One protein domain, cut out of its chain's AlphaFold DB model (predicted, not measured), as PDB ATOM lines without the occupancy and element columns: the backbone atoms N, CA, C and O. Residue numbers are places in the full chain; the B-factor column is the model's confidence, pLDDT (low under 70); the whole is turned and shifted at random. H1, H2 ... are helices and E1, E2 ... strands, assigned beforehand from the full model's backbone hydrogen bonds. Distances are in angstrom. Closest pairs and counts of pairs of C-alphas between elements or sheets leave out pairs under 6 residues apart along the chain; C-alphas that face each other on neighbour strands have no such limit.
ATOM      1  N   GLN A 258      55.422   6.287   3.948       75.62
ATOM      2  CA  GLN A 258      56.160   5.226   3.265       75.62
ATOM      3  C   GLN A 258      55.246   4.021   3.051       75.62
ATOM      4  O   GLN A 258      54.798   3.397   4.009       75.62
ATOM      5  N   LEU A 259      54.993   3.688   1.789       79.25
ATOM      6  CA  LEU A 259      54.235   2.511   1.382       79.25
ATOM      7  C   LEU A 259      55.204   1.372   1.059       79.25
ATOM      8  O   LEU A 259      56.180   1.564   0.333       79.25
ATOM      9  N   SER A 260      54.918   0.188   1.594       84.12
ATOM     10  CA  SER A 260      55.623  -1.059   1.294       84.12
ATOM     11  C   SER A 260      54.797  -1.863   0.292       84.12
ATOM     12  O   SER A 260      53.628  -2.143   0.548       84.12
ATOM     13  N   LEU A 261      55.381  -2.223  -0.850       82.56
ATOM     14  CA  LEU A 261      54.725  -2.986  -1.913       82.56
ATOM     15  C   LEU A 261      55.424  -4.336  -2.117       82.56
ATOM     16  O   LEU A 261      56.646  -4.449  -1.989       82.56
ATOM     17  N   GLY A 262      54.643  -5.368  -2.451       79.56
ATOM     18  CA  GLY A 262      55.156  -6.724  -2.678       79.56
ATOM     19  C   GLY A 262      55.851  -7.313  -1.446       79.56
ATOM     20  O   GLY A 262      56.994  -7.749  -1.553       79.56
ATOM     21  N   HIS A 263      55.194  -7.258  -0.278       77.38
ATOM     22  CA  HIS A 263      55.713  -7.739   1.015       77.38
ATOM     23  C   HIS A 263      57.136  -7.235   1.348       77.38
ATOM     24  O   HIS A 263      58.014  -8.006   1.731       77.38
ATOM     25  N   GLY A 264      57.389  -5.930   1.177       75.81
ATOM     26  CA  GLY A 264      58.691  -5.313   1.475       75.81
ATOM     27  C   GLY A 264      59.708  -5.331   0.334       75.81
ATOM     28  O   GLY A 264      60.834  -4.879   0.532       75.81
ATOM     29  N   SER A 265      59.334  -5.806  -0.858       79.69
ATOM     30  CA  SER A 265      60.219  -5.805  -2.036       79.69
ATOM     31  C   SER A 265      60.469  -4.401  -2.600       79.69
ATOM     32  O   SER A 265      61.532  -4.146  -3.164       79.69
ATOM     33  N   PHE A 266      59.504  -3.485  -2.459       80.88
ATOM     34  CA  PHE A 266      59.594  -2.113  -2.962       80.88
ATOM     35  C   PHE A 266      59.057  -1.113  -1.940       80.88
ATOM     36  O   PHE A 266      58.064  -1.378  -1.264       80.88
ATOM     37  N   PHE A 267      59.672   0.069  -1.882       81.44
ATOM     38  CA  PHE A 267      59.227   1.172  -1.035       81.44
ATOM     39  C   PHE A 267      58.909   2.403  -1.879       81.44
ATOM     40  O   PHE A 267      59.736   2.845  -2.676       81.44
ATOM     41  N   VAL A 268      57.722   2.969  -1.678       80.56
ATOM     42  CA  VAL A 268      57.267   4.203  -2.328       80.56
ATOM     43  C   VAL A 268      57.092   5.275  -1.258       80.56
ATOM     44  O   VAL A 268      56.372   5.076  -0.281       80.56
ATOM     45  N   LYS A 269      57.746   6.425  -1.437       77.75
ATOM     46  CA  LYS A 269      57.593   7.596  -0.567       77.75
ATOM     47  C   LYS A 269      56.497   8.498  -1.144       77.75
ATOM     48  O   LYS A 269      56.718   9.160  -2.153       77.75
ATOM     49  N   GLY A 270      55.322   8.500  -0.522       72.25
ATOM     50  CA  GLY A 270      54.229   9.427  -0.820       72.25
ATOM     51  C   GLY A 270      54.334  10.715   0.002       72.25
ATOM     52  O   GLY A 270      54.893  10.714   1.098       72.25
ATOM     53  N   HIS A 271      53.768  11.812  -0.501       66.19
ATOM     54  CA  HIS A 271      53.800  13.137   0.136       66.19
ATOM     55  C   HIS A 271      52.466  13.487   0.816       66.19
ATOM     56  O   HIS A 271      51.815  14.468   0.469       66.19
ATOM     57  N   GLU A 272      52.054  12.679   1.795       64.94
ATOM     58  CA  GLU A 272      50.810  12.881   2.550       64.94
ATOM     59  C   GLU A 272      50.977  12.646   4.058       64.94
ATOM     60  O   GLU A 272      51.981  12.109   4.529       64.94
ATOM     61  N   TYR A 273      49.958  13.043   4.827       64.19
ATOM     62  CA  TYR A 273      49.836  12.743   6.251       64.19
ATOM     63  C   TYR A 273      49.018  11.460   6.446       64.19
ATOM     64  O   TYR A 273      47.817  11.457   6.171       64.19
ATOM     65  N   ASN A 274      49.614  10.402   7.006       66.00
ATOM     66  CA  ASN A 274      48.864   9.227   7.472       66.00
ATOM     67  C   ASN A 274      48.027   9.601   8.714       66.00
ATOM     68  O   ASN A 274      48.441   9.408   9.852       66.00
ATOM     69  N   LEU A 275      46.854  10.206   8.501       60.59
ATOM     70  CA  LEU A 275      45.959  10.679   9.568       60.59
ATOM     71  C   LEU A 275      45.158   9.556  10.249       60.59
ATOM     72  O   LEU A 275      44.454   9.827  11.230       60.59
ATOM     73  N   TYR A 276      45.225   8.344   9.699       67.62
ATOM     74  CA  TYR A 276      44.362   7.208  10.024       67.62
ATOM     75  C   TYR A 276      45.117   6.007  10.607       67.62
ATOM     76  O   TYR A 276      44.458   5.059  11.022       67.62
ATOM     77  N   ASN A 277      46.455   6.061  10.667       66.12
ATOM     78  CA  ASN A 277      47.340   4.966  11.075       66.12
ATOM     79  C   ASN A 277      46.984   3.652  10.357       66.12
ATOM     80  O   ASN A 277      46.631   2.658  10.987       66.12
ATOM     81  N   LEU A 278      47.037   3.676   9.018       71.31
ATOM     82  CA  LEU A 278      46.812   2.507   8.152       71.31
ATOM     83  C   LEU A 278      48.003   1.529   8.188       71.31
ATOM     84  O   LEU A 278      48.587   1.193   7.161       71.31
ATOM     85  N   ASP A 279      48.384   1.110   9.391       72.12
ATOM     86  CA  ASP A 279      49.519   0.231   9.644       72.12
ATOM     87  C   ASP A 279      49.060  -1.231   9.491       72.12
ATOM     88  O   ASP A 279      48.518  -1.836  10.419       72.12
ATOM     89  N   GLY A 280      49.238  -1.796   8.294       77.19
ATOM     90  CA  GLY A 280      48.818  -3.157   7.957       77.19
ATOM     91  C   GLY A 280      49.149  -3.549   6.515       77.19
ATOM     92  O   GLY A 280      49.612  -2.725   5.726       77.19
ATOM     93  N   GLU A 281      48.910  -4.815   6.167       78.94
ATOM     94  CA  GLU A 281      48.931  -5.275   4.774       78.94
ATOM     95  C   GLU A 281      47.531  -5.117   4.160       78.94
ATOM     96  O   GLU A 281      46.531  -5.494   4.770       78.94
ATOM     97  N   TYR A 282      47.470  -4.553   2.953       79.00
ATOM     98  CA  TYR A 282      46.237  -4.283   2.215       79.00
ATOM     99  C   TYR A 282      46.407  -4.717   0.756       79.00
ATOM    100  O   TYR A 282      47.471  -4.520   0.162       79.00
ATOM    101  N   GLU A 283      45.358  -5.272   0.152       78.25
ATOM    102  CA  GLU A 283      45.338  -5.598  -1.274       78.25
ATOM    103  C   GLU A 283      45.279  -4.297  -2.093       78.25
ATOM    104  O   GLU A 283      44.382  -3.472  -1.916       78.25
ATOM    105  N   LEU A 284      46.242  -4.098  -2.995       79.19
ATOM    106  CA  LEU A 284      46.288  -2.918  -3.854       79.19
ATOM    107  C   LEU A 284      45.497  -3.172  -5.143       79.19
ATOM    108  O   LEU A 284      45.884  -4.020  -5.950       79.19
ATOM    109  N   VAL A 285      44.433  -2.403  -5.374       79.62
ATOM    110  CA  VAL A 285      43.591  -2.512  -6.574       79.62
ATOM    111  C   VAL A 285      43.704  -1.242  -7.419       79.62
ATOM    112  O   VAL A 285      43.606  -0.123  -6.916       79.62
ATOM    113  N   SER A 286      43.916  -1.416  -8.726       83.81
ATOM    114  CA  SER A 286      43.889  -0.302  -9.680       83.81
ATOM    115  C   SER A 286      42.446   0.104  -9.961       83.81
ATOM    116  O   SER A 286      41.626  -0.727 -10.364       83.81
ATOM    117  N   ALA A 287      42.148   1.391  -9.789       85.38
ATOM    118  CA  ALA A 287      40.825   1.955 -10.041       85.38
ATOM    119  C   ALA A 287      40.368   1.775 -11.507       85.38
ATOM    120  O   ALA A 287      39.178   1.614 -11.775       85.38
ATOM    121  N   TYR A 288      41.326   1.672 -12.437       85.69
ATOM    122  CA  TYR A 288      41.122   1.407 -13.867       85.69
ATOM    123  C   TYR A 288      40.281   0.145 -14.152       85.69
ATOM    124  O   TYR A 288      39.547   0.102 -15.137       85.69
ATOM    125  N   PHE A 289      40.354  -0.876 -13.286       85.31
ATOM    126  CA  PHE A 289      39.617  -2.143 -13.431       85.31
ATOM    127  C   PHE A 289      38.367  -2.250 -12.541       85.31
ATOM    128  O   PHE A 289      37.749  -3.312 -12.492       85.31
ATOM    129  N   ALA A 290      37.991  -1.180 -11.835       85.88
ATOM    130  CA  ALA A 290      36.868  -1.166 -10.894       85.88
ATOM    131  C   ALA A 290      35.779  -0.142 -11.251       85.88
ATOM    132  O   ALA A 290      34.995   0.260 -10.391       85.88
ATOM    133  N   GLY A 291      35.726   0.283 -12.515       87.75
ATOM    134  CA  GLY A 291      34.661   1.138 -13.030       87.75
ATOM    135  C   GLY A 291      33.294   0.449 -13.051       87.75
ATOM    136  O   GLY A 291      33.189  -0.759 -13.265       87.75
ATOM    137  N   LEU A 292      32.233   1.234 -12.868       90.88
ATOM    138  CA  LEU A 292      30.855   0.792 -13.078       90.88
ATOM    139  C   LEU A 292      30.605   0.410 -14.553       90.88
ATOM    140  O   LEU A 292      31.222   0.985 -15.456       90.88
ATOM    141  N   PRO A 293      29.653  -0.501 -14.841       89.56
ATOM    142  CA  PRO A 293      29.303  -0.867 -16.211       89.56
ATOM    143  C   PRO A 293      28.942   0.352 -17.076       89.56
ATOM    144  O   PRO A 293      27.992   1.076 -16.785       89.56
ATOM    145  N   GLY A 294      29.690   0.557 -18.163       89.44
ATOM    146  CA  GLY A 294      29.500   1.674 -19.098       89.44
ATOM    147  C   GLY A 294      30.336   2.928 -18.807       89.44
ATOM    148  O   GLY A 294      30.309   3.854 -19.614       89.44
ATOM    149  N   VAL A 295      31.102   2.958 -17.713       90.81
ATOM    150  CA  VAL A 295      32.122   3.990 -17.455       90.81
ATOM    151  C   VAL A 295      33.413   3.633 -18.198       90.81
ATOM    152  O   VAL A 295      33.752   2.455 -18.312       90.81
ATOM    153  N   SER A 296      34.143   4.624 -18.725       90.31
ATOM    154  CA  SER A 296      35.444   4.353 -19.347       90.31
ATOM    155  C   SER A 296      36.518   4.073 -18.295       90.31
ATOM    156  O   SER A 296      36.533   4.679 -17.220       90.31
ATOM    157  N   ASN A 297      37.465   3.190 -18.618       88.44
ATOM    158  CA  ASN A 297      38.540   2.834 -17.693       88.44
ATOM    159  C   ASN A 297      39.386   4.051 -17.273       88.44
ATOM    160  O   ASN A 297      39.876   4.077 -16.152       88.44
ATOM    161  N   ASP A 298      39.511   5.079 -18.121       87.38
ATOM    162  CA  ASP A 298      40.209   6.327 -17.777       87.38
ATOM    163  C   ASP A 298      39.443   7.123 -16.702       87.38
ATOM    164  O   ASP A 298      40.028   7.605 -15.735       87.38
ATOM    165  N   GLN A 299      38.112   7.226 -16.823       87.25
ATOM    166  CA  GLN A 299      37.267   7.911 -15.835       87.25
ATOM    167  C   GLN A 299      37.263   7.192 -14.481       87.25
ATOM    168  O   GLN A 299      37.295   7.850 -13.439       87.25
ATOM    169  N   ALA A 300      37.245   5.856 -14.504       85.94
ATOM    170  CA  ALA A 300      37.411   5.024 -13.318       85.94
ATOM    171  C   ALA A 300      38.837   5.138 -12.749       85.94
ATOM    172  O   ALA A 300      39.009   5.311 -11.547       85.94
ATOM    173  N   GLY A 301      39.853   5.134 -13.616       85.00
ATOM    174  CA  GLY A 301      41.266   5.287 -13.277       85.00
ATOM    175  C   GLY A 301      41.558   6.562 -12.491       85.00
ATOM    176  O   GLY A 301      42.276   6.495 -11.502       85.00
ATOM    177  N   TYR A 302      40.929   7.688 -12.845       85.25
ATOM    178  CA  TYR A 302      41.020   8.949 -12.094       85.25
ATOM    179  C   TYR A 302      40.203   8.998 -10.789       85.25
ATOM    180  O   TYR A 302      40.169  10.044 -10.138       85.25
ATOM    181  N   CYS A 303      39.535   7.908 -10.394       83.88
ATOM    182  CA  CYS A 303      38.643   7.851  -9.232       83.88
ATOM    183  C   CYS A 303      37.587   8.974  -9.228       83.88
ATOM    184  O   CYS A 303      37.251   9.518  -8.171       83.88
ATOM    185  N   TYR A 304      37.070   9.366 -10.402       83.75
ATOM    186  CA  TYR A 304      36.073  10.432 -10.464       83.75
ATOM    187  C   TYR A 304      34.804  10.049  -9.696       83.75
ATOM    188  O   TYR A 304      34.460   8.876  -9.520       83.75
ATOM    189  N   ARG A 305      34.082  11.069  -9.230       82.44
ATOM    190  CA  ARG A 305      32.861  10.879  -8.452       82.44
ATOM    191  C   ARG A 305      31.869   9.982  -9.205       82.44
ATOM    192  O   ARG A 305      31.618  10.202 -10.385       82.44
ATOM    193  N   ASP A 306      31.312   9.004  -8.494       86.56
ATOM    194  CA  ASP A 306      30.285   8.081  -8.987       86.56
ATOM    195  C   ASP A 306      30.734   7.211 -10.195       86.56
ATOM    196  O   ASP A 306      29.898   6.737 -10.960       86.56
ATOM    197  N   THR A 307      32.049   6.967 -10.360       88.31
ATOM    198  CA  THR A 307      32.605   6.103 -11.432       88.31
ATOM    199  C   THR A 307      32.959   4.677 -11.017       88.31
ATOM    200  O   THR A 307      32.964   3.795 -11.874       88.31
ATOM    201  N   LEU A 308      33.262   4.440  -9.740       86.62
ATOM    202  CA  LEU A 308      33.756   3.159  -9.225       86.62
ATOM    203  C   LEU A 308      32.630   2.296  -8.644       86.62
ATOM    204  O   LEU A 308      31.720   2.818  -8.001       86.62
ATOM    205  N   ASP A 309      32.714   0.978  -8.835       86.81
ATOM    206  CA  ASP A 309      31.732   0.010  -8.340       86.81
ATOM    207  C   ASP A 309      31.786  -0.107  -6.799       86.81
ATOM    208  O   ASP A 309      32.769  -0.624  -6.249       86.81
ATOM    209  N   PRO A 310      30.727   0.304  -6.069       81.94
ATOM    210  CA  PRO A 310      30.711   0.255  -4.608       81.94
ATOM    211  C   PRO A 310      30.852  -1.154  -4.023       81.94
ATOM    212  O   PRO A 310      31.294  -1.291  -2.881       81.94
ATOM    213  N   SER A 311      30.496  -2.205  -4.770       80.94
ATOM    214  CA  SER A 311      30.666  -3.590  -4.319       80.94
ATOM    215  C   SER A 311      32.148  -3.949  -4.188       80.94
ATOM    216  O   SER A 311      32.545  -4.541  -3.181       80.94
ATOM    217  N   LEU A 312      32.982  -3.487  -5.125       74.81
ATOM    218  CA  LEU A 312      34.433  -3.669  -5.099       74.81
ATOM    219  C   LEU A 312      35.093  -2.800  -4.017       74.81
ATOM    220  O   LEU A 312      36.000  -3.277  -3.333       74.81
ATOM    221  N   LEU A 313      34.598  -1.570  -3.816       67.44
ATOM    222  CA  LEU A 313      35.066  -0.629  -2.782       67.44
ATOM    223  C   LEU A 313      34.749  -1.063  -1.336       67.44
ATOM    224  O   LEU A 313      35.361  -0.555  -0.400       67.44
ATOM    225  N   SER A 314      33.777  -1.959  -1.130       58.75
ATOM    226  CA  SER A 314      33.219  -2.265   0.203       58.75
ATOM    227  C   SER A 314      34.142  -3.053   1.150       58.75
ATOM    228  O   SER A 314      33.848  -3.186   2.342       58.75
ATOM    229  N   LEU A 315      35.260  -3.574   0.641       56.69
ATOM    230  CA  LEU A 315      36.200  -4.404   1.392       56.69
ATOM    231  C   LEU A 315      37.212  -3.533   2.151       56.69
ATOM    232  O   LEU A 315      38.036  -2.846   1.555       56.69
ATOM    233  N   LYS A 316      37.183  -3.621   3.489       56.31
ATOM    234  CA  LYS A 316      38.026  -2.845   4.429       56.31
ATOM    235  C   LYS A 316      39.541  -3.078   4.304       56.31
ATOM    236  O   LYS A 316      40.310  -2.432   5.009       56.31
ATOM    237  N   GLU A 317      39.947  -4.008   3.450       57.50
ATOM    238  CA  GLU A 317      41.312  -4.516   3.305       57.50
ATOM    239  C   GLU A 317      41.943  -4.102   1.961       57.50
ATOM    240  O   GLU A 317      42.987  -4.627   1.585       57.50
ATOM    241  N   ARG A 318      41.333  -3.150   1.233       64.62
ATOM    242  CA  ARG A 318      41.799  -2.688  -0.085       64.62
ATOM    243  C   ARG A 318      42.260  -1.235  -0.102       64.62
ATOM    244  O   ARG A 318      41.537  -0.340   0.336       64.62
ATOM    245  N   LEU A 319      43.435  -1.005  -0.687       61.72
ATOM    246  CA  LEU A 319      43.927   0.319  -1.065       61.72
ATOM    247  C   LEU A 319      43.740   0.530  -2.569       61.72
ATOM    248  O   LEU A 319      43.975  -0.369  -3.374       61.72
ATOM    249  N   TRP A 320      43.332   1.740  -2.936       66.62
ATOM    250  CA  TRP A 320      43.003   2.120  -4.307       66.62
ATOM    251  C   TRP A 320      44.022   3.124  -4.822       66.62
ATOM    252  O   TRP A 320      44.350   4.075  -4.110       66.62
ATOM    253  N   TYR A 321      44.505   2.935  -6.049       64.12
ATOM    254  CA  TYR A 321      45.403   3.893  -6.692       64.12
ATOM    255  C   TYR A 321      44.903   4.329  -8.070       64.12
ATOM    256  O   TYR A 321      44.302   3.551  -8.817       64.12
ATOM    257  N   VAL A 322      45.180   5.601  -8.353       64.56
ATOM    258  CA  VAL A 322      45.026   6.266  -9.650       64.56
ATOM    259  C   VAL A 322      46.290   6.020 -10.472       64.56
ATOM    260  O   VAL A 322      47.382   5.945  -9.903       64.56
TER     261      VAL A 322
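What this domain is: This is residues 258 to 322 of the 323 residues of an uncharacterized protein of Juglans regia (UniProt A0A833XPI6). A small two-stranded hairpin, E1 and E2, makes one end of an elongated model, and a bare connection, residues 271 to 282, leads from it to a second pair of strands, E3 and E4, near the middle. Beyond that pair, loops with the two short helices H1 and H2 make the other end. The printed part has 65 residues, with four named strands and two named helices in the order E1, E2, E3, H1, H2, E4; E1 and E2 are antiparallel, E3 and E4 parallel. The class is mixed, helices and strands, with under half of the residues in named elements. The whole is only just loose, close to compact, with a radius of gyration of the C-alphas of 13.1 A and spans of 36 by 22 by 20 A.

How they stand to each other: Look first at the hairpin of E1, residues 258 to 261, and E2, residues 266 to 270, antiparallel at 146 degrees. C-alphas 258 and 269 face each other at 4.7 A, and you will find N 259 and O 268 within hydrogen-bond range at 2.8 A, as are N 268 and O 259 at 2.9 A. Go on to E3, residues 283 to 286, and E4, residues 318 to 321, parallel at 32 degrees, with N 285 and O 319 within range at 2.9 A. E2 and E3 are apart, and so are E1 and E4. Between E3 and E4 along the chain come H1, residues 297 to 301, and H2, residues 310 to 313; together they form a strand-helix-strand unit, two parallel strands joined through helices, with a right-handed crossover. The closest C-alphas of E3 and H1 are those of Ser 286 and Gly 301, 7.1 A apart. H2 is apart from E3 and from H1. In H1 the O i to N i+4 pair is within hydrogen-bond range; H2 is too short for such a pair.

Where its parts are: Find C-alpha 258 at (56.160, 5.226, 3.265), where E1 begins and runs 9.8 A to residue 261. E2 covers 12.9 A from residue 266 to 270. E3 starts at C-alpha 283, (45.338, -5.598, -1.274), and is 10.0 A long. H1 measures 5.7 A and H2 4.8 A. E4, 10.0 A long, ends at C-alpha 321, (45.403, 3.893, -6.692).

The domain as a whole: The two C-alphas farthest apart are those of Gly 264 and Gly 294, at 36.4 A. The printed part has no cut. The link from E2 to E3 is long, with 12 residues; those from E1 to E2 and from H2 to E4 are tight. The mean pLDDT of the printed part is 77.5; look for values under 70 at residues 271 to 277 and 313 to 322.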